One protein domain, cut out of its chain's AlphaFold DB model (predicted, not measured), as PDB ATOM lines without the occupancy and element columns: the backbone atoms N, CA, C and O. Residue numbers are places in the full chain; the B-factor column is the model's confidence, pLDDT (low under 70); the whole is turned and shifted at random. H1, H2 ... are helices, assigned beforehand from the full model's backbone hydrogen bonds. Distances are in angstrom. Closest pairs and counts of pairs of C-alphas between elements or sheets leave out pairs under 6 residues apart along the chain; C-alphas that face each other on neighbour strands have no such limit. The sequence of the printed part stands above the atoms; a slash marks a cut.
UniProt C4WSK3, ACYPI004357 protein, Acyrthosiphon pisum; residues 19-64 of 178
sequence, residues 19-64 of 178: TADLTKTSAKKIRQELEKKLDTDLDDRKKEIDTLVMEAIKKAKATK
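This is residues 19 to 64 of the 178 residues of the protein "ACYPI004357 protein" of Acyrthosiphon pisum (UniProt C4WSK3). Two helices make an uneven L: the shorter one, H1, begins at the side of the longer one, H2, and runs away from it, and a loop of residues 39 to 45 brings the backbone back to where H2 begins. H2 makes the long arm and runs on past the contact with its residues 55 to 64. The printed part has 46 residues, with two named helices in the order H1, H2 and no named strand, and its class is all helix. It is only just compact, close to loose, with a radius of gyration of the C-alphas of 11.1 A, and it is elongated, spanning 33 by 19 by 14 A.

H2, residues 46 to 64, is the longest helix. H1, residues 27 to 38, touches it, with 8 pairs of C-alphas within 8 A. The closest C-alphas of the two are those of Ala 27 and Asp 50, 5.2 A apart. H1 touches H2 with residues 27 to 31 alone, and H2 touches H1 with residues 46 to 54 alone. Their lines are only just about perpendicular, at 70.4 degrees, and their centres are 14.9 A apart. Within the helices, 14 of 15 O i to N i+4 pairs in H2 and 7 of 8 in H1 are within hydrogen-bond range.

H2 begins at C-alpha 46, (4.649, 0.998, -60.288), and ends at C-alpha 64, (11.968, 2.128, -85.981), 26.7 A from first to last C-alpha. H1 begins at C-alpha 27, (7.713, 5.683, -66.612), and measures 16.3 A from first to last C-alpha. Residues 19 to 26 come before H1 and hold no named element.

The two C-alphas farthest apart are those of Asp 39 and Lys 64, at 32.7 A. The printed part has no cut, and the link from H1 to H2, 7 residues, is short. The mean pLDDT of the printed part is 86.4, and residues 63 to 64 are under 70.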
ATOM      1  N   THR A  19       1.761   9.426 -78.527       85.00
ATOM      2  CA  THR A  19       1.541  10.883 -78.456       85.00
ATOM      3  C   THR A  19       2.729  11.653 -77.882       85.00
ATOM      4  O   THR A  19       2.941  12.813 -78.233       85.00
ATOM      5  N   ALA A  20       3.505  11.015 -77.006       83.50
ATOM      6  CA  ALA A  20       4.552  11.649 -76.225       83.50
ATOM      7  C   ALA A  20       5.964  11.330 -76.753       83.50
ATOM      8  O   ALA A  20       6.224  10.323 -77.406       83.50
ATOM      9  N   ASP A  21       6.905  12.232 -76.478       82.31
ATOM     10  CA  ASP A  21       8.274  12.152 -76.988       82.31
ATOM     11  C   ASP A  21       9.099  11.110 -76.213       82.31
ATOM     12  O   ASP A  21       9.459  11.346 -75.059       82.31
ATOM     13  N   LEU A  22       9.468  10.006 -76.879       79.94
ATOM     14  CA  LEU A  22      10.293   8.899 -76.355       79.94
ATOM     15  C   LEU A  22      11.635   9.321 -75.719       79.94
ATOM     16  O   LEU A  22      12.282   8.502 -75.062       79.94
ATOM     17  N   THR A  23      12.099  10.554 -75.948       77.75
ATOM     18  CA  THR A  23      13.305  11.116 -75.309       77.75
ATOM     19  C   THR A  23      13.023  11.823 -73.979       77.75
ATOM     20  O   THR A  23      13.945  12.031 -73.192       77.75
ATOM     21  N   LYS A  24      11.760  12.185 -73.716       81.06
ATOM     22  CA  LYS A  24      11.295  12.931 -72.533       81.06
ATOM     23  C   LYS A  24      10.333  12.128 -71.649       81.06
ATOM     24  O   LYS A  24      10.178  12.457 -70.473       81.06
ATOM     25  N   THR A  25       9.686  11.096 -72.188       82.94
ATOM     26  CA  THR A  25       8.836  10.169 -71.429       82.94
ATOM     27  C   THR A  25       9.682   9.252 -70.550       82.94
ATOM     28  O   THR A  25      10.418   8.406 -71.053       82.94
ATOM     29  N   SER A  26       9.527   9.377 -69.236       85.12
ATOM     30  CA  SER A  26       9.927   8.356 -68.266       85.12
ATOM     31  C   SER A  26       8.686   7.631 -67.740       85.12
ATOM     32  O   SER A  26       7.587   8.191 -67.783       85.12
ATOM     33  N   ALA A  27       8.840   6.425 -67.187       89.44
ATOM     34  CA  ALA A  27       7.713   5.683 -66.612       89.44
ATOM     35  C   ALA A  27       6.953   6.488 -65.547       89.44
ATOM     36  O   ALA A  27       5.732   6.430 -65.490       89.44
ATOM     37  N   LYS A  28       7.646   7.349 -64.785       91.06
ATOM     38  CA  LYS A  28       7.016   8.276 -63.830       91.06
ATOM     39  C   LYS A  28       6.027   9.251 -64.483       91.06
ATOM     40  O   LYS A  28       5.038   9.606 -63.851       91.06
ATOM     41  N   LYS A  29       6.267   9.695 -65.723       91.12
ATOM     42  CA  LYS A  29       5.312  10.534 -66.472       91.12
ATOM     43  C   LYS A  29       4.100   9.734 -66.926       91.12
ATOM     44  O   LYS A  29       2.985  10.205 -66.757       91.12
ATOM     45  N   ILE A  30       4.332   8.520 -67.417       90.50
ATOM     46  CA  ILE A  30       3.273   7.628 -67.896       90.50
ATOM     47  C   ILE A  30       2.377   7.184 -66.734       90.50
ATOM     48  O   ILE A  30       1.165   7.315 -66.839       90.50
ATOM     49  N   ARG A  31       2.946   6.792 -65.585       90.56
ATOM     50  CA  ARG A  31       2.189   6.483 -64.358       90.56
ATOM     51  C   ARG A  31       1.291   7.658 -63.940       90.56
ATOM     52  O   ARG A  31       0.102   7.464 -63.745       90.56
ATOM     53  N   GLN A  32       1.830   8.881 -63.936       91.81
ATOM     54  CA  GLN A  32       1.073  10.107 -63.643       91.81
ATOM     55  C   GLN A  32      -0.008  10.458 -64.678       91.81
ATOM     56  O   GLN A  32      -0.922  11.213 -64.357       91.81
ATOM     57  N   GLU A  33       0.108  10.007 -65.926       90.88
ATOM     58  CA  GLU A  33      -0.930  10.195 -66.947       90.88
ATOM     59  C   GLU A  33      -2.003   9.103 -66.872       90.88
ATOM     60  O   GLU A  33      -3.171   9.414 -67.077       90.88
ATOM     61  N   LEU A  34      -1.639   7.869 -66.506       90.31
ATOM     62  CA  LEU A  34      -2.582   6.786 -66.201       90.31
ATOM     63  C   LEU A  34      -3.434   7.123 -64.970       90.31
ATOM     64  O   LEU A  34      -4.660   7.090 -65.052       90.31
ATOM     65  N   GLU A  35      -2.793   7.541 -63.873       90.12
ATOM     66  CA  GLU A  35      -3.453   7.986 -62.635       90.12
ATOM     67  C   GLU A  35      -4.497   9.078 -62.907       90.12
ATOM     68  O   GLU A  35      -5.594   9.007 -62.377       90.12
ATOM     69  N   LYS A  36      -4.199  10.053 -63.779       90.94
ATOM     70  CA  LYS A  36      -5.115  11.160 -64.139       90.94
ATOM     71  C   LYS A  36      -6.195  10.808 -65.159       90.94
ATOM     72  O   LYS A  36      -7.096  11.611 -65.382       90.94
ATOM     73  N   LYS A  37      -6.049   9.694 -65.875       88.31
ATOM     74  CA  LYS A  37      -7.040   9.217 -66.852       88.31
ATOM     75  C   LYS A  37      -8.075   8.315 -66.202       88.31
ATOM     76  O   LYS A  37      -9.234   8.337 -66.599       88.31
ATOM     77  N   LEU A  38      -7.621   7.507 -65.249       85.56
ATOM     78  CA  LEU A  38      -8.426   6.520 -64.539       85.56
ATOM     79  C   LEU A  38      -8.838   7.009 -63.137       85.56
ATOM     80  O   LEU A  38      -9.553   6.290 -62.449       85.56
ATOM     81  N   ASP A  39      -8.353   8.179 -62.699       85.94
ATOM     82  CA  ASP A  39      -8.489   8.741 -61.338       85.94
ATOM     83  C   ASP A  39      -8.248   7.692 -60.234       85.94
ATOM     84  O   ASP A  39      -8.940   7.609 -59.221       85.94
ATOM     85  N   THR A  40      -7.240   6.851 -60.479       86.06
ATOM     86  CA  THR A  40      -6.979   5.592 -59.777       86.06
ATOM     87  C   THR A  40      -5.519   5.539 -59.353       86.06
ATOM     88  O   THR A  40      -4.629   5.789 -60.168       86.06
ATOM     89  N   ASP A  41      -5.261   5.177 -58.094       87.12
ATOM     90  CA  ASP A  41      -3.892   5.000 -57.613       87.12
ATOM     91  C   ASP A  41      -3.277   3.704 -58.171       87.12
ATOM     92  O   ASP A  41      -3.909   2.640 -58.204       87.12
ATOM     93  N   LEU A  42      -2.039   3.831 -58.645       85.56
ATOM     94  CA  LEU A  42      -1.226   2.794 -59.280       85.56
ATOM     95  C   LEU A  42       0.185   2.729 -58.658       85.56
ATOM     96  O   LEU A  42       1.094   2.137 -59.249       85.56
ATOM     97  N   ASP A  43       0.409   3.333 -57.480       85.25
ATOM     98  CA  ASP A  43       1.722   3.319 -56.820       85.25
ATOM     99  C   ASP A  43       2.175   1.901 -56.430       85.25
ATOM    100  O   ASP A  43       3.365   1.589 -56.538       85.25
ATOM    101  N   ASP A  44       1.245   1.015 -56.062       87.12
ATOM    102  CA  ASP A  44       1.522  -0.402 -55.780       87.12
ATOM    103  C   ASP A  44       2.096  -1.114 -57.017       87.12
ATOM    104  O   ASP A  44       3.138  -1.771 -56.961       87.12
ATOM    105  N   ARG A  45       1.485  -0.868 -58.183       85.31
ATOM    106  CA  ARG A  45       1.823  -1.499 -59.471       85.31
ATOM    107  C   ARG A  45       2.865  -0.728 -60.282       85.31
ATOM    108  O   ARG A  45       3.092  -1.000 -61.462       85.31
ATOM    109  N   LYS A  46       3.583   0.207 -59.645       89.19
ATOM    110  CA  LYS A  46       4.649   0.998 -60.288       89.19
ATOM    111  C   LYS A  46       5.741   0.147 -60.941       89.19
ATOM    112  O   LYS A  46       6.303   0.581 -61.940       89.19
ATOM    113  N   LYS A  47       6.043  -1.034 -60.380       91.19
ATOM    114  CA  LYS A  47       7.067  -1.956 -60.903       91.19
ATOM    115  C   LYS A  47       6.630  -2.554 -62.243       91.19
ATOM    116  O   LYS A  47       7.380  -2.471 -63.205       91.19
ATOM    117  N   GLU A  48       5.400  -3.066 -62.316       90.50
ATOM    118  CA  GLU A  48       4.807  -3.576 -63.561       90.50
ATOM    119  C   GLU A  48       4.781  -2.490 -64.642       90.50
ATOM    120  O   GLU A  48       5.229  -2.713 -65.763       90.50
ATOM    121  N   ILE A  49       4.317  -1.284 -64.294       90.81
ATOM    122  CA  ILE A  49       4.221  -0.161 -65.237       90.81
ATOM    123  C   ILE A  49       5.608   0.262 -65.749       90.81
ATOM    124  O   ILE A  49       5.746   0.535 -66.940       90.81
ATOM    125  N   ASP A  50       6.643   0.303 -64.902       92.06
ATOM    126  CA  ASP A  50       8.014   0.634 -65.329       92.06
ATOM    127  C   ASP A  50       8.591  -0.426 -66.284       92.06
ATOM    128  O   ASP A  50       9.126  -0.070 -67.338       92.06
ATOM    129  N   THR A  51       8.391  -1.717 -65.990       93.38
ATOM    130  CA  THR A  51       8.772  -2.829 -66.879       93.38
ATOM    131  C   THR A  51       8.060  -2.739 -68.233       93.38
ATOM    132  O   THR A  51       8.725  -2.696 -69.272       93.38
ATOM    133  N   LEU A  52       6.730  -2.589 -68.240       91.94
ATOM    134  CA  LEU A  52       5.934  -2.454 -69.467       91.94
ATOM    135  C   LEU A  52       6.337  -1.220 -70.292       91.94
ATOM    136  O   LEU A  52       6.401  -1.282 -71.520       91.94
ATOM    137  N   VAL A  53       6.655  -0.094 -69.643       90.88
ATOM    138  CA  VAL A  53       7.167   1.110 -70.319       90.88
ATOM    139  C   VAL A  53       8.551   0.861 -70.924       90.88
ATOM    140  O   VAL A  53       8.784   1.224 -72.080       90.88
ATOM    141  N   MET A  54       9.469   0.231 -70.185       90.50
ATOM    142  CA  MET A  54      10.798  -0.141 -70.686       90.50
ATOM    143  C   MET A  54      10.699  -1.049 -71.917       90.50
ATOM    144  O   MET A  54      11.393  -0.821 -72.911       90.50
ATOM    145  N   GLU A  55       9.828  -2.054 -71.882       90.38
ATOM    146  CA  GLU A  55       9.579  -2.982 -72.988       90.38
ATOM    147  C   GLU A  55       8.926  -2.309 -74.188       90.38
ATOM    148  O   GLU A  55       9.434  -2.437 -75.303       90.38
ATOM    149  N   ALA A  56       7.871  -1.523 -73.980       89.00
ATOM    150  CA  ALA A  56       7.216  -0.780 -75.051       89.00
ATOM    151  C   ALA A  56       8.189   0.197 -75.737       89.00
ATOM    152  O   ALA A  56       8.216   0.285 -76.966       89.00
ATOM    153  N   ILE A  57       9.065   0.867 -74.977       87.38
ATOM    154  CA  ILE A  57      10.124   1.727 -75.527       87.38
ATOM    155  C   ILE A  57      11.177   0.907 -76.295       87.38
ATOM    156  O   ILE A  57      11.642   1.367 -77.342       87.38
ATOM    157  N   LYS A  58      11.559  -0.293 -75.828       87.12
ATOM    158  CA  LYS A  58      12.461  -1.206 -76.564       87.12
ATOM    159  C   LYS A  58      11.821  -1.660 -77.885       87.12
ATOM    160  O   LYS A  58      12.425  -1.438 -78.936       87.12
ATOM    161  N   LYS A  59      10.589  -2.192 -77.854       85.31
ATOM    162  CA  LYS A  59       9.814  -2.639 -79.032       85.31
ATOM    163  C   LYS A  59       9.624  -1.488 -80.044       85.31
ATOM    164  O   LYS A  59       9.922  -1.646 -81.229       85.31
ATOM    165  N   ALA A  60       9.270  -0.282 -79.583       82.50
ATOM    166  CA  ALA A  60       9.125   0.915 -80.428       82.50
ATOM    167  C   ALA A  60      10.451   1.443 -81.023       82.50
ATOM    168  O   ALA A  60      10.465   2.032 -82.107       82.50
ATOM    169  N   LYS A  61      11.587   1.252 -80.338       80.81
ATOM    170  CA  LYS A  61      12.916   1.619 -80.865       80.81
ATOM    171  C   LYS A  61      13.456   0.585 -81.854       80.81
ATOM    172  O   LYS A  61      14.104   0.985 -82.819       80.81
ATOM    173  N   ALA A  62      13.187  -0.704 -81.638       80.06
ATOM    174  CA  ALA A  62      13.590  -1.790 -82.533       80.06
ATOM    175  C   ALA A  62      12.885  -1.686 -83.898       80.06
ATOM    176  O   ALA A  62      13.549  -1.563 -84.931       80.06
ATOM    177  N   THR A  63      11.551  -1.599 -83.888       67.75
ATOM    178  CA  THR A  63      10.713  -1.418 -85.093       67.75
ATOM    179  C   THR A  63      11.106  -0.191 -85.920       67.75
ATOM    180  O   THR A  63      11.116  -0.245 -87.146       67.75
ATOM    181  N   LYS A  64      11.522   0.911 -85.280       65.19
ATOM    182  CA  LYS A  64      11.968   2.128 -85.981       65.19
ATOM    183  C   LYS A  64      13.379   2.038 -86.586       65.19
ATOM    184  O   LYS A  64      13.737   2.895 -87.394       65.19
TER     185      LYS A  64